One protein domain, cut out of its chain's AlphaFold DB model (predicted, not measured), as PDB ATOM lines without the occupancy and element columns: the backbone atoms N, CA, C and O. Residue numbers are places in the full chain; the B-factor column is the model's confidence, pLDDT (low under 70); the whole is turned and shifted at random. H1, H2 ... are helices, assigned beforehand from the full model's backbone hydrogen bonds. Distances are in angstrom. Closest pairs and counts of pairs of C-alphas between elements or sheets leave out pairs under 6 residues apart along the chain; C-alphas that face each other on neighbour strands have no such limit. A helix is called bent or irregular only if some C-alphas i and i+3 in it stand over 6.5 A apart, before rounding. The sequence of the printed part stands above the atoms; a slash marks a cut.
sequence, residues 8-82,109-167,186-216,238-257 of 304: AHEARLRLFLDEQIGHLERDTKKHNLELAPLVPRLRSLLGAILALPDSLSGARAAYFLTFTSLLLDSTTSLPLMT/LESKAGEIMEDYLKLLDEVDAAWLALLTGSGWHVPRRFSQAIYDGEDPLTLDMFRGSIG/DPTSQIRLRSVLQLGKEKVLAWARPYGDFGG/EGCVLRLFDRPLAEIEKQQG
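AT A GLANCE: This is residues 8 to 82, 109 to 167, 186 to 216 and 238 to 257 of the 304 residues of an uncharacterized protein of Trichosporon asahii var. asahii (strain ATCC 90039 / CBS 2479 / JCM 2466 / KCTC 7840 / NBRC 103889/ NCYC 2677 / UAMH 7654) (UniProt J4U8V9). Six helices make an up-and-down bundle, each running against the one before it: H2 and H3 lie in the middle, H1 covers them on one side, and H4 and H7 lie on the other, with H9 packed on both H4 and H7. H5 packs crosswise on H2, and H6 follows it round a corner. The printed part has 185 residues, with nine named helices, H1 to H9 in chain order, and no named strand; the class is all helix. The whole is compact, with a radius of gyration of the C-alphas of 16.6 A and spans of 48 by 46 by 30 A.

HOW THE PARTS SIT: Begin at the longest helix, H4, residues 109 to 136. It touches the hub, H2, residues 35 to 50, at a shallow tilt of 15 degrees, with the C-alphas of Ala 36 and Ile 116 closest at 6.0 A. H2 forms helical hairpins with H1, residues 8 to 29, closest at Gln 20 and Leu 45, C-alphas 7.3 A apart, and with H3, residues 54 to 76, closest at Ile 49 and Arg 60, 6.0 A. H3 touches H7, residues 187 to 211, running the same way; look at the closest C-alphas, Leu 72 and Gly 200, 5.5 A. H9, residues 246 to 256, touches H4 with H4's residues 128 to 136 alone, closest at the C-alphas of Leu 132 and Pro 248, 5.0 A. H8, residues 238 to 243, touches H7, closest at the C-alphas of Leu 205 and Val 241, 6.7 A. H5, residues 144 to 152, touches H2 about perpendicular at 75 degrees, with the C-alphas of Gly 47 and Phe 146 closest at 6.3 A. H6, residues 156 to 166, and H5 only just touch, only at the corner, with 3 pairs of C-alphas within 8 A. Every O i to N i+4 pair is within hydrogen-bond range in H1, H4, H5, H8 and H9, against 10 of 12 in H2, 17 of 19 in H3, 5 of 7 in H6 and 19 of 21 in H7.

IN THESE COORDINATES: Find C-alpha 109 at (-41.869, 35.431, 10.820); from there H4 runs 40.6 A to C-alpha 136. H7 measures 37.1 A, H3 32.1 A and H1 31.5 A. H3 is irregular, with C-alphas 55 and 58 8.2 A apart; H7 only just, with 207 and 210 6.9 A apart. H9 ends at C-alpha 256, (-1.521, 28.174, -8.245).

THE WHOLE: Look for three cuts: 9.8 A between C-alphas 82 and 109, 30.6 A between 167 and 186, and 13.9 A between 216 and 238. Mean pLDDT of the printed part is 79.2; 40 residues are under 70, among them 139 to 167.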
ATOM      1  N   ALA A   8       2.422  50.725  19.105       83.25
ATOM      2  CA  ALA A   8       1.459  50.697  20.202       83.25
ATOM      3  C   ALA A   8      -0.009  50.692  19.734       83.25
ATOM      4  O   ALA A   8      -0.866  50.171  20.445       83.25
ATOM      5  N   HIS A   9      -0.317  51.294  18.582       80.75
ATOM      6  CA  HIS A   9      -1.652  51.220  17.977       80.75
ATOM      7  C   HIS A   9      -1.865  49.876  17.283       80.75
ATOM      8  O   HIS A   9      -2.924  49.283  17.435       80.75
ATOM      9  N   GLU A  10      -0.843  49.359  16.603       83.88
ATOM     10  CA  GLU A  10      -0.868  48.017  16.023       83.88
ATOM     11  C   GLU A  10      -1.123  46.939  17.086       83.88
ATOM     12  O   GLU A  10      -2.016  46.113  16.915       83.88
ATOM     13  N   ALA A  11      -0.384  46.966  18.200       85.00
ATOM     14  CA  ALA A  11      -0.564  45.997  19.281       85.00
ATOM     15  C   ALA A  11      -1.976  46.057  19.890       85.00
ATOM     16  O   ALA A  11      -2.570  45.018  20.169       85.00
ATOM     17  N   ARG A  12      -2.530  47.267  20.052       83.88
ATOM     18  CA  ARG A  12      -3.905  47.462  20.534       83.88
ATOM     19  C   ARG A  12      -4.944  46.926  19.555       83.88
ATOM     20  O   ARG A  12      -5.866  46.247  19.985       83.88
ATOM     21  N   LEU A  13      -4.771  47.187  18.261       83.19
ATOM     22  CA  LEU A  13      -5.670  46.687  17.227       83.19
ATOM     23  C   LEU A  13      -5.653  45.155  17.155       83.19
ATOM     24  O   LEU A  13      -6.712  44.548  17.071       83.19
ATOM     25  N   ARG A  14      -4.476  44.523  17.244       86.56
ATOM     26  CA  ARG A  14      -4.376  43.056  17.304       86.56
ATOM     27  C   ARG A  14      -5.084  42.482  18.522       86.56
ATOM     28  O   ARG A  14      -5.891  41.581  18.363       86.56
ATOM     29  N   LEU A  15      -4.844  43.051  19.704       88.38
ATOM     30  CA  LEU A  15      -5.499  42.603  20.933       88.38
ATOM     31  C   LEU A  15      -7.024  42.733  20.842       88.38
ATOM     32  O   LEU A  15      -7.732  41.813  21.232       88.38
ATOM     33  N   PHE A  16      -7.518  43.834  20.270       88.44
ATOM     34  CA  PHE A  16      -8.942  44.012  19.996       88.44
ATOM     35  C   PHE A  16      -9.478  42.934  19.042       88.44
ATOM     36  O   PHE A  16     -10.496  42.316  19.336       88.44
ATOM     37  N   LEU A  17      -8.798  42.673  17.921       90.19
ATOM     38  CA  LEU A  17      -9.210  41.639  16.966       90.19
ATOM     39  C   LEU A  17      -9.207  40.240  17.600       90.19
ATOM     40  O   LEU A  17     -10.179  39.505  17.433       90.19
ATOM     41  N   ASP A  18      -8.164  39.898  18.355       92.19
ATOM     42  CA  ASP A  18      -8.049  38.629  19.081       92.19
ATOM     43  C   ASP A  18      -9.192  38.467  20.094       92.19
ATOM     44  O   ASP A  18      -9.802  37.402  20.190       92.19
ATOM     45  N   GLU A  19      -9.525  39.533  20.826       91.38
ATOM     46  CA  GLU A  19     -10.626  39.544  21.787       91.38
ATOM     47  C   GLU A  19     -11.982  39.363  21.090       91.38
ATOM     48  O   GLU A  19     -12.761  38.497  21.492       91.38
ATOM     49  N   GLN A  20     -12.252  40.113  20.015       89.50
ATOM     50  CA  GLN A  20     -13.506  40.005  19.261       89.50
ATOM     51  C   GLN A  20     -13.685  38.619  18.629       89.50
ATOM     52  O   GLN A  20     -14.765  38.030  18.730       89.50
ATOM     53  N   ILE A  21     -12.625  38.061  18.038       90.69
ATOM     54  CA  ILE A  21     -12.625  36.696  17.497       90.69
ATOM     55  C   ILE A  21     -12.849  35.679  18.620       90.69
ATOM     56  O   ILE A  21     -13.716  34.817  18.503       90.69
ATOM     57  N   GLY A  22     -12.155  35.818  19.752       90.56
ATOM     58  CA  GLY A  22     -12.330  34.933  20.905       90.56
ATOM     59  C   GLY A  22     -13.717  35.033  21.556       90.56
ATOM     60  O   GLY A  22     -14.205  34.064  22.145       90.56
ATOM     61  N   HIS A  23     -14.386  36.186  21.479       88.94
ATOM     62  CA  HIS A  23     -15.798  36.321  21.848       88.94
ATOM     63  C   HIS A  23     -16.699  35.561  20.877       88.94
ATOM     64  O   HIS A  23     -17.510  34.753  21.323       88.94
ATOM     65  N   LEU A  24     -16.505  35.748  19.570       86.38
ATOM     66  CA  LEU A  24     -17.271  35.058  18.535       86.38
ATOM     67  C   LEU A  24     -17.141  33.529  18.640       86.38
ATOM     68  O   LEU A  24     -18.140  32.813  18.580       86.38
ATOM     69  N   GLU A  25     -15.930  33.021  18.873       88.69
ATOM     70  CA  GLU A  25     -15.670  31.593  19.087       88.69
ATOM     71  C   GLU A  25     -16.398  31.036  20.312       88.69
ATOM     72  O   GLU A  25     -16.964  29.941  20.266       88.69
ATOM     73  N   ARG A  26     -16.374  31.771  21.431       89.06
ATOM     74  CA  ARG A  26     -17.063  31.364  22.663       89.06
ATOM     75  C   ARG A  26     -18.571  31.364  22.480       89.06
ATOM     76  O   ARG A  26     -19.218  30.436  22.956       89.06
ATOM     77  N   ASP A  27     -19.107  32.375  21.810       84.25
ATOM     78  CA  ASP A  27     -20.539  32.486  21.558       84.25
ATOM     79  C   ASP A  27     -21.010  31.347  20.635       84.25
ATOM     80  O   ASP A  27     -22.007  30.688  20.937       84.25
ATOM     81  N   THR A  28     -20.225  31.029  19.596       81.69
ATOM     82  CA  THR A  28     -20.474  29.901  18.680       81.69
ATOM     83  C   THR A  28     -20.475  28.565  19.427       81.69
ATOM     84  O   THR A  28     -21.404  27.776  19.290       81.69
ATOM     85  N   LYS A  29     -19.480  28.322  20.295       83.88
ATOM     86  CA  LYS A  29     -19.391  27.087  21.103       83.88
ATOM     87  C   LYS A  29     -20.526  26.932  22.114       83.88
ATOM     88  O   LYS A  29     -20.831  25.814  22.514       83.88
ATOM     89  N   LYS A  30     -21.102  28.040  22.580       82.94
ATOM     90  CA  LYS A  30     -22.197  28.030  23.556       82.94
ATOM     91  C   LYS A  30     -23.578  27.927  22.911       82.94
ATOM     92  O   LYS A  30     -24.544  27.858  23.657       82.94
ATOM     93  N   HIS A  31     -23.676  27.945  21.578       70.06
ATOM     94  CA  HIS A  31     -24.946  28.041  20.844       70.06
ATOM     95  C   HIS A  31     -25.826  29.225  21.294       70.06
ATOM     96  O   HIS A  31     -27.044  29.189  21.167       70.06
ATOM     97  N   ASN A  32     -25.209  30.294  21.812       67.44
ATOM     98  CA  ASN A  32     -25.905  31.474  22.346       67.44
ATOM     99  C   ASN A  32     -26.035  32.592  21.298       67.44
ATOM    100  O   ASN A  32     -26.041  33.774  21.647       67.44
ATOM    101  N   LEU A  33     -26.039  32.245  20.016       72.94
ATOM    102  CA  LEU A  33     -26.073  33.223  18.938       72.94
ATOM    103  C   LEU A  33     -27.425  33.168  18.233       72.94
ATOM    104  O   LEU A  33     -27.989  32.106  18.016       72.94
ATOM    105  N   GLU A  34     -27.928  34.333  17.861       79.56
ATOM    106  CA  GLU A  34     -29.006  34.481  16.892       79.56
ATOM    107  C   GLU A  34     -28.409  35.173  15.672       79.56
ATOM    108  O   GLU A  34     -27.552  36.054  15.814       79.56
ATOM    109  N   LEU A  35     -28.835  34.793  14.468       79.44
ATOM    110  CA  LEU A  35     -28.223  35.319  13.248       79.44
ATOM    111  C   LEU A  35     -28.420  36.841  13.113       79.44
ATOM    112  O   LEU A  35     -27.487  37.550  12.739       79.44
ATOM    113  N   ALA A  36     -29.589  37.358  13.506       81.31
ATOM    114  CA  ALA A  36     -29.918  38.782  13.427       81.31
ATOM    115  C   ALA A  36     -28.931  39.704  14.186       81.31
ATOM    116  O   ALA A  36     -28.348  40.585  13.556       81.31
ATOM    117  N   PRO A  37     -28.663  39.529  15.499       82.62
ATOM    118  CA  PRO A  37     -27.661  40.335  16.204       82.62
ATOM    119  C   PRO A  37     -26.216  39.985  15.822       82.62
ATOM    120  O   PRO A  37     -25.296  40.769  16.080       82.62
ATOM    121  N   LEU A  38     -25.989  38.816  15.219       84.31
ATOM    122  CA  LEU A  38     -24.664  38.369  14.807       84.31
ATOM    123  C   LEU A  38     -24.171  39.102  13.551       84.31
ATOM    124  O   LEU A  38     -23.011  39.516  13.516       84.31
ATOM    125  N   VAL A  39     -25.033  39.323  12.551       85.31
ATOM    126  CA  VAL A  39     -24.653  39.970  11.279       85.31
ATOM    127  C   VAL A  39     -23.995  41.350  11.483       85.31
ATOM    128  O   VAL A  39     -22.904  41.560  10.945       85.31
ATOM    129  N   PRO A  40     -24.541  42.282  12.292       83.88
ATOM    130  CA  PRO A  40     -23.889  43.567  12.558       83.88
ATOM    131  C   PRO A  40     -22.521  43.429  13.243       83.88
ATOM    132  O   PRO A  40     -21.576  44.137  12.884       83.88
ATOM    133  N   ARG A  41     -22.384  42.495  14.198       85.62
ATOM    134  CA  ARG A  41     -21.109  42.226  14.891       85.62
ATOM    135  C   ARG A  41     -20.051  41.718  13.911       85.62
ATOM    136  O   ARG A  41     -18.925  42.212  13.915       85.62
ATOM    137  N   LEU A  42     -20.429  40.782  13.039       88.88
ATOM    138  CA  LEU A  42     -19.560  40.239  11.994       88.88
ATOM    139  C   LEU A  42     -19.144  41.315  10.988       88.88
ATOM    140  O   LEU A  42     -17.968  41.395  10.644       88.88
ATOM    141  N   ARG A  43     -20.075  42.181  10.562       86.69
ATOM    142  CA  ARG A  43     -19.775  43.327   9.687       86.69
ATOM    143  C   ARG A  43     -18.766  44.284  10.338       86.69
ATOM    144  O   ARG A  43     -17.815  44.708   9.683       86.69
ATOM    145  N   SER A  44     -18.930  44.603  11.622       85.69
ATOM    146  CA  SER A  44     -17.979  45.457  12.351       85.69
ATOM    147  C   SER A  44     -16.577  44.833  12.402       85.69
ATOM    148  O   SER A  44     -15.585  45.484  12.063       85.69
ATOM    149  N   LEU A  45     -16.499  43.540  12.728       89.06
ATOM    150  CA  LEU A  45     -15.241  42.795  12.762       89.06
ATOM    151  C   LEU A  45     -14.575  42.722  11.379       89.06
ATOM    152  O   LEU A  45     -13.374  42.965  11.267       89.06
ATOM    153  N   LEU A  46     -15.353  42.471  10.322       89.31
ATOM    154  CA  LEU A  46     -14.887  42.513   8.935       89.31
ATOM    155  C   LEU A  46     -14.257  43.873   8.607       89.31
ATOM    156  O   LEU A  46     -13.133  43.934   8.109       89.31
ATOM    157  N   GLY A  47     -14.948  44.967   8.939       85.81
ATOM    158  CA  GLY A  47     -14.436  46.325   8.756       85.81
ATOM    159  C   GLY A  47     -13.107  46.554   9.480       85.81
ATOM    160  O   GLY A  47     -12.170  47.090   8.885       85.81
ATOM    161  N   ALA A  48     -12.993  46.092  10.729       85.81
ATOM    162  CA  ALA A  48     -11.771  46.218  11.519       85.81
ATOM    163  C   ALA A  48     -10.590  45.430  10.924       85.81
ATOM    164  O   ALA A  48      -9.478  45.956  10.854       85.81
ATOM    165  N   ILE A  49     -10.828  44.202  10.448       89.75
ATOM    166  CA  ILE A  49      -9.806  43.371   9.791       89.75
ATOM    167  C   ILE A  49      -9.338  44.028   8.491       89.75
ATOM    168  O   ILE A  49      -8.139  44.133   8.235       89.75
ATOM    169  N   LEU A  50     -10.272  44.495   7.663       86.19
ATOM    170  CA  LEU A  50      -9.947  45.036   6.344       86.19
ATOM    171  C   LEU A  50      -9.282  46.411   6.402       86.19
ATOM    172  O   LEU A  50      -8.552  46.775   5.480       86.19
ATOM    173  N   ALA A  51      -9.477  47.144   7.495       83.69
ATOM    174  CA  ALA A  51      -8.816  48.415   7.739       83.69
ATOM    175  C   ALA A  51      -7.377  48.280   8.280       83.69
ATOM    176  O   ALA A  51      -6.709  49.296   8.502       83.69
ATOM    177  N   LEU A  52      -6.865  47.053   8.461       84.00
ATOM    178  CA  LEU A  52      -5.443  46.827   8.721       84.00
ATOM    179  C   LEU A  52      -4.584  47.396   7.570       84.00
ATOM    180  O   LEU A  52      -4.928  47.233   6.400       84.00
ATOM    181  N   PRO A  53      -3.439  48.032   7.871       82.50
ATOM    182  CA  PRO A  53      -2.561  48.633   6.868       82.50
ATOM    183  C   PRO A  53      -1.865  47.571   6.002       82.50
ATOM    184  O   PRO A  53      -1.752  46.398   6.370       82.50
ATOM    185  N   ASP A  54      -1.331  47.982   4.850       82.50
ATOM    186  CA  ASP A  54      -0.610  47.100   3.907       82.50
ATOM    187  C   ASP A  54       0.682  46.515   4.478       82.50
ATOM    188  O   ASP A  54       1.048  45.385   4.148       82.50
ATOM    189  N   SER A  55       1.309  47.212   5.430       82.12
ATOM    190  CA  SER A  55       2.428  46.679   6.215       82.12
ATOM    191  C   SER A  55       2.053  45.438   7.033       82.12
ATOM    192  O   SER A  55       2.929  44.652   7.381       82.12
ATOM    193  N   LEU A  56       0.761  45.247   7.321       86.38
ATOM    194  CA  LEU A  56       0.199  44.120   8.067       86.38
ATOM    195  C   LEU A  56      -0.630  43.192   7.180       86.38
ATOM    196  O   LEU A  56      -1.507  42.485   7.667       86.38
ATOM    197  N   SER A  57      -0.354  43.181   5.882       85.06
ATOM    198  CA  SER A  57      -0.986  42.308   4.890       85.06
ATOM    199  C   SER A  57      -1.062  40.836   5.304       85.06
ATOM    200  O   SER A  57      -2.147  40.261   5.273       85.06
ATOM    201  N   GLY A  58       0.042  40.251   5.774       87.06
ATOM    202  CA  GLY A  58       0.054  38.860   6.246       87.06
ATOM    203  C   GLY A  58      -0.861  38.626   7.455       87.06
ATOM    204  O   GLY A  58      -1.607  37.652   7.492       87.06
ATOM    205  N   ALA A  59      -0.872  39.557   8.416       89.25
ATOM    206  CA  ALA A  59      -1.777  39.481   9.564       89.25
ATOM    207  C   ALA A  59      -3.241  39.653   9.134       89.25
ATOM    208  O   ALA A  59      -4.103  38.917   9.597       89.25
ATOM    209  N   ARG A  60      -3.521  40.581   8.213       89.88
ATOM    210  CA  ARG A  60      -4.856  40.798   7.647       89.88
ATOM    211  C   ARG A  60      -5.378  39.550   6.944       89.88
ATOM    212  O   ARG A  60      -6.502  39.157   7.222       89.88
ATOM    213  N   ALA A  61      -4.565  38.898   6.111       91.00
ATOM    214  CA  ALA A  61      -4.937  37.639   5.470       91.00
ATOM    215  C   ALA A  61      -5.219  36.533   6.502       91.00
ATOM    216  O   ALA A  61      -6.230  35.844   6.394       91.00
ATOM    217  N   ALA A  62      -4.379  36.403   7.536       92.06
ATOM    218  CA  ALA A  62      -4.574  35.414   8.597       92.06
ATOM    219  C   ALA A  62      -5.862  35.661   9.403       92.06
ATOM    220  O   ALA A  62      -6.668  34.747   9.562       92.06
ATOM    221  N   TYR A  63      -6.095  36.896   9.860       94.00
ATOM    222  CA  TYR A  63      -7.323  37.262  10.569       94.00
ATOM    223  C   TYR A  63      -8.559  37.068   9.703       94.00
ATOM    224  O   TYR A  63      -9.574  36.570  10.183       94.00
ATOM    225  N   PHE A  64      -8.474  37.433   8.426       94.50
ATOM    226  CA  PHE A  64      -9.600  37.304   7.519       94.50
ATOM    227  C   PHE A  64      -9.925  35.840   7.203       94.50
ATOM    228  O   PHE A  64     -11.099  35.478   7.120       94.50
ATOM    229  N   LEU A  65      -8.910  34.972   7.120       95.00
ATOM    230  CA  LEU A  65      -9.085  33.522   7.009       95.00
ATOM    231  C   LEU A  65      -9.800  32.951   8.236       95.00
ATOM    232  O   LEU A  65     -10.793  32.240   8.081       95.00
ATOM    233  N   THR A  66      -9.348  33.307   9.440       94.25
ATOM    234  CA  THR A  66      -9.996  32.890  10.694       94.25
ATOM    235  C   THR A  66     -11.437  33.390  10.766       94.25
ATOM    236  O   THR A  66     -12.345  32.608  11.033       94.25
ATOM    237  N   PHE A  67     -11.666  34.669  10.457       94.19
ATOM    238  CA  PHE A  67     -13.001  35.262  10.405       94.19
ATOM    239  C   PHE A  67     -13.919  34.517   9.433       94.19
ATOM    240  O   PHE A  67     -15.038  34.177   9.800       94.19
ATOM    241  N   THR A  68     -13.442  34.218   8.224       94.19
ATOM    242  CA  THR A  68     -14.233  33.518   7.200       94.19
ATOM    243  C   THR A  68     -14.600  32.105   7.656       94.19
ATOM    244  O   THR A  68     -15.746  31.695   7.504       94.19
ATOM    245  N   SER A  69     -13.662  31.374   8.270       92.62
ATOM    246  CA  SER A  69     -13.954  30.052   8.840       92.62
ATOM    247  C   SER A  69     -15.028  30.136   9.926       92.62
ATOM    248  O   SER A  69     -15.998  29.387   9.885       92.62
ATOM    249  N   LEU A  70     -14.895  31.083  10.861       91.12
ATOM    250  CA  LEU A  70     -15.854  31.264  11.952       91.12
ATOM    251  C   LEU A  70     -17.223  31.731  11.467       91.12
ATOM    252  O   LEU A  70     -18.235  31.289  11.999       91.12
ATOM    253  N   LEU A  71     -17.273  32.598  10.457       91.44
ATOM    254  CA  LEU A  71     -18.512  33.025   9.813       91.44
ATOM    255  C   LEU A  71     -19.285  31.815   9.277       91.44
ATOM    256  O   LEU A  71     -20.463  31.633   9.577       91.44
ATOM    257  N   LEU A  72     -18.605  30.952   8.525       90.38
ATOM    258  CA  LEU A  72     -19.222  29.778   7.913       90.38
ATOM    259  C   LEU A  72     -19.602  28.716   8.953       90.38
ATOM    260  O   LEU A  72     -20.654  28.092   8.839       90.38
ATOM    261  N   ASP A  73     -18.789  28.530   9.992       87.00
ATOM    262  CA  ASP A  73     -19.103  27.588  11.068       87.00
ATOM    263  C   ASP A  73     -20.266  28.082  11.936       87.00
ATOM    264  O   ASP A  73     -21.214  27.334  12.184       87.00
ATOM    265  N   SER A  74     -20.243  29.355  12.346       81.75
ATOM    266  CA  SER A  74     -21.307  29.949  13.164       81.75
ATOM    267  C   SER A  74     -22.652  29.913  12.451       81.75
ATOM    268  O   SER A  74     -23.646  29.537  13.059       81.75
ATOM    269  N   THR A  75     -22.699  30.193  11.156       75.56
ATOM    270  CA  THR A  75     -23.969  30.239  10.418       75.56
ATOM    271  C   THR A  75     -24.626  28.880  10.273       75.56
ATOM    272  O   THR A  75     -25.817  28.765  10.532       75.56
ATOM    273  N   THR A  76     -23.854  27.819  10.026       71.75
ATOM    274  CA  THR A  76     -24.415  26.456  10.035       71.75
ATOM    275  C   THR A  76     -24.902  25.975  11.396       71.75
ATOM    276  O   THR A  76     -25.672  25.019  11.464       71.75
ATOM    277  N   SER A  77     -24.464  26.615  12.482       69.88
ATOM    278  CA  SER A  77     -24.853  26.239  13.842       69.88
ATOM    279  C   SER A  77     -26.137  26.915  14.326       69.88
ATOM    280  O   SER A  77     -26.594  26.603  15.427       69.88
ATOM    281  N   LEU A  78     -26.711  27.827  13.532       71.44
ATOM    282  CA  LEU A  78     -27.816  28.678  13.959       71.44
ATOM    283  C   LEU A  78     -29.103  28.393  13.202       71.44
ATOM    284  O   LEU A  78     -29.096  28.423  11.975       71.44
ATOM    285  N   PRO A  79     -30.232  28.176  13.887       67.25
ATOM    286  CA  PRO A  79     -31.513  28.214  13.205       67.25
ATOM    287  C   PRO A  79     -31.778  29.643  12.688       67.25
ATOM    288  O   PRO A  79     -31.575  30.608  13.424       67.25
ATOM    289  N   LEU A  80     -32.225  29.797  11.431       62.31
ATOM    290  CA  LEU A  80     -32.678  31.097  10.894       62.31
ATOM    291  C   LEU A  80     -33.882  31.610  11.681       62.31
ATOM    292  O   LEU A  80     -33.985  32.802  11.959       62.31
ATOM    293  N   MET A  81     -34.748  30.684  12.088       61.62
ATOM    294  CA  MET A  81     -35.834  30.911  13.024       61.62
ATOM    295  C   MET A  81     -35.903  29.752  14.004       61.62
ATOM    296  O   MET A  81     -35.794  28.593  13.602       61.62
ATOM    297  N   THR A  82     -36.157  30.039  15.279       57.41
ATOM    298  CA  THR A  82     -36.728  29.033  16.174       57.41
ATOM    299  C   THR A  82     -38.120  28.715  15.645       57.41
ATOM    300  O   THR A  82     -39.079  29.397  15.998       57.41
ATOM    301  N   LEU A 109     -43.065  36.230  10.570       73.38
ATOM    302  CA  LEU A 109     -41.869  35.431  10.820       73.38
ATOM    303  C   LEU A 109     -41.133  35.097   9.513       73.38
ATOM    304  O   LEU A 109     -39.926  35.328   9.417       73.38
ATOM    305  N   GLU A 110     -41.842  34.626   8.490       73.62
ATOM    306  CA  GLU A 110     -41.257  34.318   7.181       73.62
ATOM    307  C   GLU A 110     -40.613  35.558   6.538       73.62
ATOM    308  O   GLU A 110     -39.453  35.505   6.116       73.62
ATOM    309  N   SER A 111     -41.302  36.705   6.576       79.06
ATOM    310  CA  SER A 111     -40.761  37.984   6.101       79.06
ATOM    311  C   SER A 111     -39.466  38.352   6.831       79.06
ATOM    312  O   SER A 111     -38.464  38.706   6.205       79.06
ATOM    313  N   LYS A 112     -39.443  38.219   8.162       79.25
ATOM    314  CA  LYS A 112     -38.260  38.520   8.976       79.25
ATOM    315  C   LYS A 112     -37.098  37.562   8.700       79.25
ATOM    316  O   LYS A 112     -35.942  37.987   8.702       79.25
ATOM    317  N   ALA A 113     -37.373  36.280   8.462       76.12
ATOM    318  CA  ALA A 113     -36.348  35.313   8.068       76.12
ATOM    319  C   ALA A 113     -35.728  35.673   6.714       76.12
ATOM    320  O   ALA A 113     -34.503  35.623   6.575       76.12
ATOM    321  N   GLY A 114     -36.563  36.086   5.755       78.81
ATOM    322  CA  GLY A 114     -36.128  36.580   4.451       78.81
ATOM    323  C   GLY A 114     -35.188  37.780   4.575       78.81
ATOM    324  O   GLY A 114     -34.095  37.755   4.010       78.81
ATOM    325  N   GLU A 115     -35.549  38.778   5.388       82.50
ATOM    326  CA  GLU A 115     -34.699  39.949   5.648       82.50
ATOM    327  C   GLU A 115     -33.337  39.559   6.241       82.50
ATOM    328  O   GLU A 115     -32.292  40.011   5.766       82.50
ATOM    329  N   ILE A 116     -33.327  38.688   7.257       82.00
ATOM    330  CA  ILE A 116     -32.093  38.222   7.904       82.00
ATOM    331  C   ILE A 116     -31.214  37.457   6.906       82.00
ATOM    332  O   ILE A 116     -29.995  37.657   6.878       82.00
ATOM    333  N   MET A 117     -31.814  36.588   6.090       82.12
ATOM    334  CA  MET A 117     -31.098  35.820   5.076       82.12
ATOM    335  C   MET A 117     -30.503  36.738   4.007       82.12
ATOM    336  O   MET A 117     -29.333  36.591   3.656       82.12
ATOM    337  N   GLU A 118     -31.259  37.726   3.528       83.62
ATOM    338  CA  GLU A 118     -30.766  38.714   2.568       83.62
ATOM    339  C   GLU A 118     -29.581  39.505   3.147       83.62
ATOM    340  O   GLU A 118     -28.559  39.700   2.481       83.62
ATOM    341  N   ASP A 119     -29.672  39.921   4.411       84.69
ATOM    342  CA  ASP A 119     -28.595  40.634   5.094       84.69
ATOM    343  C   ASP A 119     -27.341  39.774   5.285       84.69
ATOM    344  O   ASP A 119     -26.208  40.265   5.150       84.69
ATOM    345  N   TYR A 120     -27.534  38.487   5.557       86.75
ATOM    346  CA  TYR A 120     -26.457  37.518   5.658       86.75
ATOM    347  C   TYR A 120     -25.791  37.252   4.298       86.75
ATOM    348  O   TYR A 120     -24.564  37.283   4.199       86.75
ATOM    349  N   LEU A 121     -26.568  37.091   3.223       86.69
ATOM    350  CA  LEU A 121     -26.042  36.942   1.862       86.69
ATOM    351  C   LEU A 121     -25.264  38.182   1.410       86.69
ATOM    352  O   LEU A 121     -24.188  38.049   0.828       86.69
ATOM    353  N   LYS A 122     -25.742  39.386   1.750       88.12
ATOM    354  CA  LYS A 122     -24.998  40.637   1.525       88.12
ATOM    355  C   LYS A 122     -23.655  40.637   2.254       88.12
ATOM    356  O   LYS A 122     -22.664  41.081   1.682       88.12
ATOM    357  N   LEU A 123     -23.603  40.140   3.494       90.06
ATOM    358  CA  LEU A 123     -22.341  39.991   4.228       90.06
ATOM    359  C   LEU A 123     -21.408  38.981   3.534       90.06
ATOM    360  O   LEU A 123     -20.211  39.236   3.427       90.06
ATOM    361  N   LEU A 124     -21.928  37.857   3.037       91.38
ATOM    362  CA  LEU A 124     -21.116  36.875   2.313       91.38
ATOM    363  C   LEU A 124     -20.556  37.427   0.994       91.38
ATOM    364  O   LEU A 124     -19.392  37.171   0.691       91.38
ATOM    365  N   ASP A 125     -21.323  38.226   0.248       89.94
ATOM    366  CA  ASP A 125     -20.828  38.908  -0.959       89.94
ATOM    367  C   ASP A 125     -19.742  39.952  -0.629       89.94
ATOM    368  O   ASP A 125     -18.749  40.085  -1.344       89.94
ATOM    369  N   GLU A 126     -19.851  40.645   0.510       90.69
ATOM    370  CA  GLU A 126     -18.777  41.528   0.991       90.69
ATOM    371  C   GLU A 126     -17.494  40.754   1.310       90.69
ATOM    372  O   GLU A 126     -16.398  41.217   0.986       90.69
ATOM    373  N   VAL A 127     -17.618  39.573   1.923       92.81
ATOM    374  CA  VAL A 127     -16.485  38.679   2.199       92.81
ATOM    375  C   VAL A 127     -15.873  38.157   0.899       92.81
ATOM    376  O   VAL A 127     -14.649  38.149   0.765       92.81
ATOM    377  N   ASP A 128     -16.701  37.778  -0.075       92.25
ATOM    378  CA  ASP A 128     -16.271  37.360  -1.412       92.25
ATOM    379  C   ASP A 128     -15.450  38.454  -2.110       92.25
ATOM    380  O   ASP A 128     -14.306  38.233  -2.525       92.25
ATOM    381  N   ALA A 129     -15.996  39.669  -2.163       89.94
ATOM    382  CA  ALA A 129     -15.331  40.820  -2.757       89.94
ATOM    383  C   ALA A 129     -14.023  41.170  -2.024       89.94
ATOM    384  O   ALA A 129     -13.024  41.512  -2.667       89.94
ATOM    385  N   ALA A 130     -14.002  41.066  -0.693       90.75
ATOM    386  CA  ALA A 130     -12.812  41.328   0.109       90.75
ATOM    387  C   ALA A 130     -11.704  40.299  -0.140       90.75
ATOM    388  O   ALA A 130     -10.533  40.677  -0.253       90.75
ATOM    389  N   TRP A 131     -12.048  39.017  -0.305       93.12
ATOM    390  CA  TRP A 131     -11.073  37.994  -0.685       93.12
ATOM    391  C   TRP A 131     -10.507  38.240  -2.070       93.12
ATOM    392  O   TRP A 131      -9.289  38.191  -2.240       93.12
ATOM    393  N   LEU A 132     -11.362  38.559  -3.040       91.69
ATOM    394  CA  LEU A 132     -10.916  38.883  -4.391       91.69
ATOM    395  C   LEU A 132      -9.936  40.066  -4.382       91.69
ATOM    396  O   LEU A 132      -8.894  40.018  -5.039       91.69
ATOM    397  N   ALA A 133     -10.225  41.101  -3.592       88.38
ATOM    398  CA  ALA A 133      -9.350  42.257  -3.455       88.38
ATOM    399  C   ALA A 133      -7.986  41.894  -2.841       88.38
ATOM    400  O   ALA A 133      -6.942  42.287  -3.364       88.38
ATOM    401  N   LEU A 134      -7.977  41.088  -1.775       88.75
ATOM    402  CA  LEU A 134      -6.741  40.625  -1.136       88.75
ATOM    403  C   LEU A 134      -5.912  39.722  -2.056       88.75
ATOM    404  O   LEU A 134      -4.695  39.885  -2.128       88.75
ATOM    405  N   LEU A 135      -6.552  38.802  -2.779       89.94
ATOM    406  CA  LEU A 135      -5.878  37.879  -3.696       89.94
ATOM    407  C   LEU A 135      -5.259  38.614  -4.885       89.94
ATOM    408  O   LEU A 135      -4.131  38.318  -5.267       89.94
ATOM    409  N   THR A 136      -5.967  39.590  -5.450       88.12
ATOM    410  CA  THR A 136      -5.476  40.385  -6.590       88.12
ATOM    411  C   THR A 136      -4.518  41.505  -6.180       88.12
ATOM    412  O   THR A 136      -3.925  42.157  -7.039       88.12
ATOM    413  N   GLY A 137      -4.374  41.762  -4.876       82.69
ATOM    414  CA  GLY A 137      -3.619  42.898  -4.355       82.69
ATOM    415  C   GLY A 137      -4.250  44.254  -4.691       82.69
ATOM    416  O   GLY A 137      -3.612  45.289  -4.488       82.69
ATOM    417  N   SER A 138      -5.486  44.287  -5.206       75.81
ATOM    418  CA  SER A 138      -6.228  45.535  -5.344       75.81
ATOM    419  C   SER A 138      -6.615  45.982  -3.939       75.81
ATOM    420  O   SER A 138      -7.379  45.293  -3.270       75.81
ATOM    421  N   GLY A 139      -6.049  47.090  -3.456       67.00
ATOM    422  CA  GLY A 139      -6.331  47.586  -2.109       67.00
ATOM    423  C   GLY A 139      -7.835  47.594  -1.823       67.00
ATOM    424  O   GLY A 139      -8.618  48.116  -2.616       67.00
ATOM    425  N   TRP A 140      -8.245  46.983  -0.712       68.94
ATOM    426  CA  TRP A 140      -9.650  46.978  -0.327       68.94
ATOM    427  C   TRP A 140     -10.071  48.376   0.120       68.94
ATOM    428  O   TRP A 140      -9.454  48.983   1.000       68.94
ATOM    429  N   HIS A 141     -11.157  48.874  -0.459       62.91
ATOM    430  CA  HIS A 141     -11.800  50.093  -0.002       62.91
ATOM    431  C   HIS A 141     -13.000  49.718   0.853       62.91
ATOM    432  O   HIS A 141     -13.989  49.204   0.339       62.91
ATOM    433  N   VAL A 142     -12.910  50.000   2.155       57.59
ATOM    434  CA  VAL A 142     -14.012  49.819   3.104       57.59
ATOM    435  C   VAL A 142     -15.251  50.553   2.564       57.59
ATOM    436  O   VAL A 142     -15.201  51.779   2.410       57.59
ATOM    437  N   PRO A 143     -16.352  49.847   2.236       52.41
ATOM    438  CA  PRO A 143     -17.554  50.497   1.726       52.41
ATOM    439  C   PRO A 143     -18.067  51.549   2.719       52.41
ATOM    440  O   PRO A 143     -18.060  51.317   3.927       52.41
ATOM    441  N   ARG A 144     -18.547  52.705   2.232       51.22
ATOM    442  CA  ARG A 144     -18.932  53.864   3.078       51.22
ATOM    443  C   ARG A 144     -19.902  53.527   4.223       51.22
ATOM    444  O   ARG A 144     -19.879  54.186   5.262       51.22
ATOM    445  N   ARG A 145     -20.722  52.489   4.057       47.53
ATOM    446  CA  ARG A 145     -21.648  51.984   5.081       47.53
ATOM    447  C   ARG A 145     -20.953  51.461   6.347       47.53
ATOM    448  O   ARG A 145     -21.473  51.647   7.439       47.53
ATOM    449  N   PHE A 146     -19.751  50.897   6.226       46.78
ATOM    450  CA  PHE A 146     -18.969  50.422   7.372       46.78
ATOM    451  C   PHE A 146     -18.334  51.559   8.154       46.78
ATOM    452  O   PHE A 146     -18.303  51.510   9.377       46.78
ATOM    453  N   SER A 147     -17.857  52.600   7.462       48.75
ATOM    454  CA  SER A 147     -17.350  53.786   8.150       48.75
ATOM    455  C   SER A 147     -18.430  54.388   9.047       48.75
ATOM    456  O   SER A 147     -18.133  54.705  10.188       48.75
ATOM    457  N   GLN A 148     -19.683  54.455   8.582       43.47
ATOM    458  CA  GLN A 148     -20.802  54.972   9.371       43.47
ATOM    459  C   GLN A 148     -21.060  54.130  10.636       43.47
ATOM    460  O   GLN A 148     -21.072  54.680  11.725       43.47
ATOM    461  N   ALA A 149     -21.142  52.798  10.524       45.19
ATOM    462  CA  ALA A 149     -21.368  51.915  11.677       45.19
ATOM    463  C   ALA A 149     -20.215  51.926  12.704       45.19
ATOM    464  O   ALA A 149     -20.449  51.798  13.903       45.19
ATOM    465  N   ILE A 150     -18.974  52.117  12.247       49.31
ATOM    466  CA  ILE A 150     -17.805  52.321  13.117       49.31
ATOM    467  C   ILE A 150     -17.876  53.682  13.836       49.31
ATOM    468  O   ILE A 150     -17.400  53.797  14.963       49.31
ATOM    469  N   TYR A 151     -18.457  54.708  13.203       46.06
ATOM    470  CA  TYR A 151     -18.692  56.022  13.816       46.06
ATOM    471  C   TYR A 151     -19.903  56.043  14.759       46.06
ATOM    472  O   TYR A 151     -19.894  56.815  15.715       46.06
ATOM    473  N   ASP A 152     -20.914  55.216  14.497       47.25
ATOM    474  CA  ASP A 152     -22.151  55.151  15.278       47.25
ATOM    475  C   ASP A 152     -22.049  54.172  16.468       47.25
ATOM    476  O   ASP A 152     -22.865  54.225  17.388       47.25
ATOM    477  N   GLY A 153     -21.035  53.294  16.491       47.56
ATOM    478  CA  GLY A 153     -20.707  52.453  17.642       47.56
ATOM    479  C   GLY A 153     -20.061  53.263  18.771       47.56
ATOM    480  O   GLY A 153     -19.010  53.870  18.582       47.56
ATOM    481  N   GLU A 154     -20.666  53.242  19.961       43.72
ATOM    482  CA  GLU A 154     -20.286  54.030  21.151       43.72
ATOM    483  C   GLU A 154     -18.902  53.720  21.759       43.72
ATOM    484  O   GLU A 154     -18.599  54.209  22.847       43.72
ATOM    485  N   ASP A 155     -18.045  52.928  21.112       47.81
ATOM    486  CA  ASP A 155     -16.733  52.600  21.664       47.81
ATOM    487  C   ASP A 155     -15.676  53.636  21.215       47.81
ATOM    488  O   ASP A 155     -15.236  53.652  20.056       47.81
ATOM    489  N   PRO A 156     -15.242  54.547  22.112       43.84
ATOM    490  CA  PRO A 156     -14.309  55.619  21.773       43.84
ATOM    491  C   PRO A 156     -12.953  55.098  21.274       43.84
ATOM    492  O   PRO A 156     -12.238  55.834  20.592       43.84
ATOM    493  N   LEU A 157     -12.595  53.841  21.567       47.25
ATOM    494  CA  LEU A 157     -11.366  53.209  21.076       47.25
ATOM    495  C   LEU A 157     -11.414  52.909  19.573       47.25
ATOM    496  O   LEU A 157     -10.408  53.089  18.886       47.25
ATOM    497  N   THR A 158     -12.564  52.496  19.042       51.06
ATOM    498  CA  THR A 158     -12.750  52.226  17.607       51.06
ATOM    499  C   THR A 158     -12.686  53.538  16.827       51.06
ATOM    500  O   THR A 158     -11.966  53.664  15.834       51.06
ATOM    501  N   LEU A 159     -13.354  54.564  17.350       47.19
ATOM    502  CA  LEU A 159     -13.472  55.871  16.716       47.19
ATOM    503  C   LEU A 159     -12.112  56.581  16.581       47.19
ATOM    504  O   LEU A 159     -11.825  57.135  15.519       47.19
ATOM    505  N   ASP A 160     -11.245  56.512  17.598       46.75
ATOM    506  CA  ASP A 160      -9.925  57.169  17.585       46.75
ATOM    507  C   ASP A 160      -8.891  56.423  16.714       46.75
ATOM    508  O   ASP A 160      -8.071  57.051  16.036       46.75
ATOM    509  N   MET A 161      -8.973  55.085  16.633       51.06
ATOM    510  CA  MET A 161      -8.123  54.281  15.737       51.06
ATOM    511  C   MET A 161      -8.424  54.538  14.254       51.06
ATOM    512  O   MET A 161      -7.505  54.553  13.430       51.06
ATOM    513  N   PHE A 162      -9.692  54.777  13.904       50.22
ATOM    514  CA  PHE A 162     -10.114  54.981  12.516       50.22
ATOM    515  C   PHE A 162     -10.084  56.448  12.067       50.22
ATOM    516  O   PHE A 162      -9.865  56.723  10.883       50.22
ATOM    517  N   ARG A 163     -10.179  57.417  12.992       47.38
ATOM    518  CA  ARG A 163     -10.092  58.856  12.670       47.38
ATOM    519  C   ARG A 163      -8.761  59.258  12.033       47.38
ATOM    520  O   ARG A 163      -8.742  60.150  11.190       47.38
ATOM    521  N   GLY A 164      -7.666  58.592  12.409       40.78
ATOM    522  CA  GLY A 164      -6.325  58.863  11.879       40.78
ATOM    523  C   GLY A 164      -6.045  58.274  10.490       40.78
ATOM    524  O   GLY A 164      -5.150  58.760   9.806       40.78
ATOM    525  N   SER A 165      -6.804  57.257  10.066       42.22
ATOM    526  CA  SER A 165      -6.558  56.517   8.814       42.22
ATOM    527  C   SER A 165      -7.580  56.829   7.710       42.22
ATOM    528  O   SER A 165      -7.277  56.699   6.528       42.22
ATOM    529  N   ILE A 166      -8.786  57.286   8.077       45.19
ATOM    530  CA  ILE A 166      -9.903  57.536   7.140       45.19
ATOM    531  C   ILE A 166      -9.974  59.015   6.693       45.19
ATOM    532  O   ILE A 166     -10.683  59.371   5.747       45.19
ATOM    533  N   GLY A 167      -9.185  59.900   7.313       34.25
ATOM    534  CA  GLY A 167      -9.054  61.296   6.897       34.25
ATOM    535  C   GLY A 167      -8.395  61.433   5.520       34.25
ATOM    536  O   GLY A 167      -7.176  61.415   5.417       34.25
ATOM    537  N   ASP A 186      -0.084  34.090   1.187       88.75
ATOM    538  CA  ASP A 186       0.884  33.013   0.994       88.75
ATOM    539  C   ASP A 186       0.218  31.726   0.452       88.75
ATOM    540  O   ASP A 186      -0.969  31.492   0.707       88.75
ATOM    541  N   PRO A 187       0.959  30.847  -0.251       88.94
ATOM    542  CA  PRO A 187       0.388  29.638  -0.852       88.94
ATOM    543  C   PRO A 187      -0.328  28.714   0.143       88.94
ATOM    544  O   PRO A 187      -1.323  28.081  -0.210       88.94
ATOM    545  N   THR A 188       0.132  28.647   1.397       90.12
ATOM    546  CA  THR A 188      -0.503  27.805   2.422       90.12
ATOM    547  C   THR A 188      -1.864  28.374   2.809       90.12
ATOM    548  O   THR A 188      -2.844  27.629   2.890       90.12
ATOM    549  N   SER A 189      -1.950  29.691   3.003       89.88
ATOM    550  CA  SER A 189      -3.217  30.382   3.251       89.88
ATOM    551  C   SER A 189      -4.177  30.266   2.069       89.88
ATOM    552  O   SER A 189      -5.368  30.092   2.297       89.88
ATOM    553  N   GLN A 190      -3.689  30.264   0.823       91.25
ATOM    554  CA  GLN A 190      -4.536  30.041  -0.358       91.25
ATOM    555  C   GLN A 190      -5.145  28.635  -0.390       91.25
ATOM    556  O   GLN A 190      -6.333  28.486  -0.668       91.25
ATOM    557  N   ILE A 191      -4.357  27.600  -0.072       92.00
ATOM    558  CA  ILE A 191      -4.856  26.217   0.024       92.00
ATOM    559  C   ILE A 191      -5.925  26.119   1.115       92.00
ATOM    560  O   ILE A 191      -6.995  25.558   0.885       92.00
ATOM    561  N   ARG A 192      -5.666  26.699   2.294       92.94
ATOM    562  CA  ARG A 192      -6.641  26.721   3.394       92.94
ATOM    563  C   ARG A 192      -7.911  27.466   3.006       92.94
ATOM    564  O   ARG A 192      -8.998  26.956   3.252       92.94
ATOM    565  N   LEU A 193      -7.771  28.634   2.382       94.06
ATOM    566  CA  LEU A 193      -8.891  29.437   1.911       94.06
ATOM    567  C   LEU A 193      -9.750  28.640   0.934       94.06
ATOM    568  O   LEU A 193     -10.951  28.539   1.144       94.06
ATOM    569  N   ARG A 194      -9.144  28.000  -0.073       94.19
ATOM    570  CA  ARG A 194      -9.859  27.142  -1.026       94.19
ATOM    571  C   ARG A 194     -10.724  26.103  -0.311       94.19
ATOM    572  O   ARG A 194     -11.914  26.014  -0.602       94.19
ATOM    573  N   SER A 195     -10.151  25.368   0.642       93.81
ATOM    574  CA  SER A 195     -10.884  24.360   1.416       93.81
ATOM    575  C   SER A 195     -12.026  24.966   2.236       93.81
ATOM    576  O   SER A 195     -13.120  24.407   2.262       93.81
ATOM    577  N   VAL A 196     -11.791  26.116   2.881       94.00
ATOM    578  CA  VAL A 196     -12.808  26.830   3.672       94.00
ATOM    579  C   VAL A 196     -13.962  27.300   2.789       94.00
ATOM    580  O   VAL A 196     -15.115  27.087   3.150       94.00
ATOM    581  N   LEU A 197     -13.676  27.892   1.627       93.69
ATOM    582  CA  LEU A 197     -14.701  28.415   0.720       93.69
ATOM    583  C   LEU A 197     -15.532  27.294   0.083       93.69
ATOM    584  O   LEU A 197     -16.757  27.394   0.046       93.69
ATOM    585  N   GLN A 198     -14.890  26.212  -0.370       91.88
ATOM    586  CA  GLN A 198     -15.588  25.060  -0.953       91.88
ATOM    587  C   GLN A 198     -16.516  24.392   0.067       91.88
ATOM    588  O   GLN A 198     -17.707  24.235  -0.194       91.88
ATOM    589  N   LEU A 199     -15.994  24.074   1.257       90.75
ATOM    590  CA  LEU A 199     -16.794  23.478   2.326       90.75
ATOM    591  C   LEU A 199     -17.884  24.439   2.818       90.75
ATOM    592  O   LEU A 199     -19.003  24.019   3.099       90.75
ATOM    593  N   GLY A 200     -17.562  25.730   2.917       89.06
ATOM    594  CA  GLY A 200     -18.479  26.789   3.326       89.06
ATOM    595  C   GLY A 200     -19.695  26.911   2.421       89.06
ATOM    596  O   GLY A 200     -20.815  27.015   2.908       89.06
ATOM    597  N   LYS A 201     -19.485  26.843   1.106       89.56
ATOM    598  CA  LYS A 201     -20.557  26.888   0.109       89.56
ATOM    599  C   LYS A 201     -21.547  25.738   0.289       89.56
ATOM    600  O   LYS A 201     -22.749  25.968   0.381       89.56
ATOM    601  N   GLU A 202     -21.045  24.509   0.410       88.81
ATOM    602  CA  GLU A 202     -21.877  23.318   0.649       88.81
ATOM    603  C   GLU A 202     -22.650  23.420   1.968       88.81
ATOM    604  O   GLU A 202     -23.843  23.122   2.026       88.81
ATOM    605  N   LYS A 203     -21.971  23.900   3.012       88.62
ATOM    606  CA  LYS A 203     -22.524  24.156   4.340       88.62
ATOM    607  C   LYS A 203     -23.679  25.158   4.316       88.62
ATOM    608  O   LYS A 203     -24.746  24.848   4.836       88.62
ATOM    609  N   VAL A 204     -23.487  26.324   3.697       86.56
ATOM    610  CA  VAL A 204     -24.521  27.370   3.604       86.56
ATOM    611  C   VAL A 204     -25.712  26.882   2.779       86.56
ATOM    612  O   VAL A 204     -26.849  27.096   3.190       86.56
ATOM    613  N   LEU A 205     -25.480  26.161   1.675       86.12
ATOM    614  CA  LEU A 205     -26.562  25.545   0.895       86.12
ATOM    615  C   LEU A 205     -27.364  24.540   1.727       86.12
ATOM    616  O   LEU A 205     -28.590  24.600   1.756       86.12
ATOM    617  N   ALA A 206     -26.684  23.614   2.407       85.31
ATOM    618  CA  ALA A 206     -27.341  22.610   3.239       85.31
ATOM    619  C   ALA A 206     -28.128  23.246   4.392       85.31
ATOM    620  O   ALA A 206     -29.222  22.786   4.712       85.31
ATOM    621  N   TRP A 207     -27.579  24.306   4.983       84.44
ATOM    622  CA  TRP A 207     -28.198  25.053   6.068       84.44
ATOM    623  C   TRP A 207     -29.434  25.841   5.630       84.44
ATOM    624  O   TRP A 207     -30.411  25.858   6.368       84.44
ATOM    625  N   ALA A 208     -29.423  26.467   4.453       78.62
ATOM    626  CA  ALA A 208     -30.519  27.327   4.009       78.62
ATOM    627  C   ALA A 208     -31.670  26.565   3.319       78.62
ATOM    628  O   ALA A 208     -32.816  27.001   3.390       78.62
ATOM    629  N   ARG A 209     -31.413  25.382   2.740       80.38
ATOM    630  CA  ARG A 209     -32.434  24.537   2.076       80.38
ATOM    631  C   ARG A 209     -33.718  24.275   2.879       80.38
ATOM    632  O   ARG A 209     -34.788  24.318   2.278       80.38
ATOM    633  N   PRO A 210     -33.669  23.981   4.194       75.75
ATOM    634  CA  PRO A 210     -34.871  23.732   4.989       75.75
ATOM    635  C   PRO A 210     -35.835  24.919   5.070       75.75
ATOM    636  O   PRO A 210     -36.990  24.720   5.426       75.75
ATOM    637  N   TYR A 211     -35.370  26.130   4.757       70.12
ATOM    638  CA  TYR A 211     -36.152  27.358   4.872       70.12
ATOM    639  C   TYR A 211     -36.850  27.759   3.564       70.12
ATOM    640  O   TYR A 211     -37.561  28.756   3.543       70.12
ATOM    641  N   GLY A 212     -36.710  26.953   2.505       68.25
ATOM    642  CA  GLY A 212     -37.409  27.156   1.237       68.25
ATOM    643  C   GLY A 212     -36.849  28.304   0.399       68.25
ATOM    644  O   GLY A 212     -35.808  28.879   0.707       68.25
ATOM    645  N   ASP A 213     -37.524  28.616  -0.708       65.19
ATOM    646  CA  ASP A 213     -37.208  29.791  -1.514       65.19
ATOM    647  C   ASP A 213     -37.729  31.044  -0.803       65.19
ATOM    648  O   ASP A 213     -38.912  31.342  -0.858       65.19
ATOM    649  N   PHE A 214     -36.835  31.824  -0.180       62.66
ATOM    650  CA  PHE A 214     -37.136  33.160   0.377       62.66
ATOM    651  C   PHE A 214     -37.587  34.191  -0.681       62.66
ATOM    652  O   PHE A 214     -37.696  35.384  -0.396       62.66
ATOM    653  N   GLY A 215     -37.782  33.764  -1.931       53.28
ATOM    654  CA  GLY A 215     -38.432  34.553  -2.959       53.28
ATOM    655  C   GLY A 215     -39.930  34.408  -2.766       53.28
ATOM    656  O   GLY A 215     -40.462  33.335  -3.016       53.28
ATOM    657  N   GLY A 216     -40.593  35.473  -2.325       47.09
ATOM    658  CA  GLY A 216     -42.032  35.532  -2.043       47.09
ATOM    659  C   GLY A 216     -42.996  35.226  -3.206       47.09
ATOM    660  O   GLY A 216     -44.110  35.726  -3.198       47.09
ATOM    661  N   GLU A 238     -30.615  30.405  -3.624       81.88
ATOM    662  CA  GLU A 238     -29.756  29.259  -3.939       81.88
ATOM    663  C   GLU A 238     -28.736  29.585  -5.033       81.88
ATOM    664  O   GLU A 238     -27.557  29.259  -4.896       81.88
ATOM    665  N   GLY A 239     -29.157  30.270  -6.098       82.62
ATOM    666  CA  GLY A 239     -28.276  30.702  -7.180       82.62
ATOM    667  C   GLY A 239     -27.279  31.773  -6.734       82.62
ATOM    668  O   GLY A 239     -26.141  31.802  -7.208       82.62
ATOM    669  N   CYS A 240     -27.651  32.621  -5.771       82.62
ATOM    670  CA  CYS A 240     -26.706  33.523  -5.109       82.62
ATOM    671  C   CYS A 240     -25.649  32.734  -4.329       82.62
ATOM    672  O   CYS A 240     -24.455  32.944  -4.544       82.62
ATOM    673  N   VAL A 241     -26.052  31.768  -3.496       83.38
ATOM    674  CA  VAL A 241     -25.108  30.936  -2.728       83.38
ATOM    675  C   VAL A 241     -24.232  30.078  -3.646       83.38
ATOM    676  O   VAL A 241     -23.037  29.918  -3.399       83.38
ATOM    677  N   LEU A 242     -24.785  29.568  -4.746       85.06
ATOM    678  CA  LEU A 242     -24.041  28.813  -5.751       85.06
ATOM    679  C   LEU A 242     -23.020  29.654  -6.517       85.06
ATOM    680  O   LEU A 242     -22.128  29.064  -7.113       85.06
ATOM    681  N   ARG A 243     -23.114  30.984  -6.502       88.25
ATOM    682  CA  ARG A 243     -22.117  31.878  -7.112       88.25
ATOM    683  C   ARG A 243     -21.151  32.476  -6.092       88.25
ATOM    684  O   ARG A 243     -20.108  33.007  -6.482       88.25
ATOM    685  N   LEU A 244     -21.463  32.377  -4.796       87.56
ATOM    686  CA  LEU A 244     -20.550  32.798  -3.737       87.56
ATOM    687  C   LEU A 244     -19.218  32.061  -3.872       87.56
ATOM    688  O   LEU A 244     -19.175  30.846  -4.076       87.56
ATOM    689  N   PHE A 245     -18.133  32.813  -3.712       91.56
ATOM    690  CA  PHE A 245     -16.762  32.318  -3.700       91.56
ATOM    691  C   PHE A 245     -16.204  31.846  -5.039       91.56
ATOM    692  O   PHE A 245     -15.004  31.579  -5.114       91.56
ATOM    693  N   ASP A 246     -16.989  31.845  -6.118       93.06
ATOM    694  CA  ASP A 246     -16.495  31.441  -7.437       93.06
ATOM    695  C   ASP A 246     -15.377  32.375  -7.932       93.06
ATOM    696  O   ASP A 246     -14.389  31.907  -8.502       93.06
ATOM    697  N   ARG A 247     -15.469  33.689  -7.658       93.62
ATOM    698  CA  ARG A 247     -14.439  34.662  -8.079       93.62
ATOM    699  C   ARG A 247     -13.117  34.474  -7.314       93.62
ATOM    700  O   ARG A 247     -12.089  34.325  -7.978       93.62
ATOM    701  N   PRO A 248     -13.086  34.438  -5.963       92.94
ATOM    702  CA  PRO A 248     -11.882  34.089  -5.213       92.94
ATOM    703  C   PRO A 248     -11.313  32.717  -5.578       92.94
ATOM    704  O   PRO A 248     -10.100  32.594  -5.719       92.94
ATOM    705  N   LEU A 249     -12.155  31.693  -5.760       94.19
ATOM    706  CA  LEU A 249     -11.701  30.346  -6.123       94.19
ATOM    707  C   LEU A 249     -11.003  30.332  -7.487       94.19
ATOM    708  O   LEU A 249      -9.904  29.788  -7.596       94.19
ATOM    709  N   ALA A 250     -11.585  30.988  -8.495       93.69
ATOM    710  CA  ALA A 250     -10.968  31.120  -9.813       93.69
ATOM    711  C   ALA A 250      -9.629  31.877  -9.753       93.69
ATOM    712  O   ALA A 250      -8.674  31.515 -10.442       93.69
ATOM    713  N   GLU A 251      -9.525  32.908  -8.906       93.31
ATOM    714  CA  GLU A 251      -8.268  33.640  -8.731       93.31
ATOM    715  C   GLU A 251      -7.203  32.794  -8.011       93.31
ATOM    716  O   GLU A 251      -6.043  32.815  -8.420       93.31
ATOM    717  N   ILE A 252      -7.575  31.987  -7.008       92.12
ATOM    718  CA  ILE A 252      -6.660  31.027  -6.364       92.12
ATOM    719  C   ILE A 252      -6.137  30.012  -7.390       92.12
ATOM    720  O   ILE A 252      -4.934  29.766  -7.454       92.12
ATOM    721  N   GLU A 253      -7.015  29.445  -8.220       91.25
ATOM    722  CA  GLU A 253      -6.628  28.496  -9.274       91.25
ATOM    723  C   GLU A 253      -5.668  29.119 -10.288       91.25
ATOM    724  O   GLU A 253      -4.656  28.519 -10.653       91.25
ATOM    725  N   LYS A 254      -5.942  30.359 -10.696       90.31
ATOM    726  CA  LYS A 254      -5.064  31.117 -11.586       90.31
ATOM    727  C   LYS A 254      -3.679  31.351 -10.973       90.31
ATOM    728  O   LYS A 254      -2.688  31.275 -11.697       90.31
ATOM    729  N   GLN A 255      -3.592  31.624  -9.669       87.69
ATOM    730  CA  GLN A 255      -2.322  31.874  -8.973       87.69
ATOM    731  C   GLN A 255      -1.510  30.603  -8.703       87.69
ATOM    732  O   GLN A 255      -0.282  30.650  -8.734       87.69
ATOM    733  N   GLN A 256      -2.175  29.468  -8.473       83.44
ATOM    734  CA  GLN A 256      -1.521  28.174  -8.245       83.44
ATOM    735  C   GLN A 256      -1.014  27.521  -9.542       83.44
ATOM    736  O   GLN A 256      -0.204  26.596  -9.489       83.44
ATOM    737  N   GLY A 257      -1.438  28.031 -10.703       76.06
ATOM    738  CA  GLY A 257      -1.133  27.443 -12.003       76.06
ATOM    739  C   GLY A 257      -1.904  26.138 -12.238       76.06
ATOM    740  O   GLY A 257      -2.605  25.647 -11.352       76.06
TER     741      GLY A 257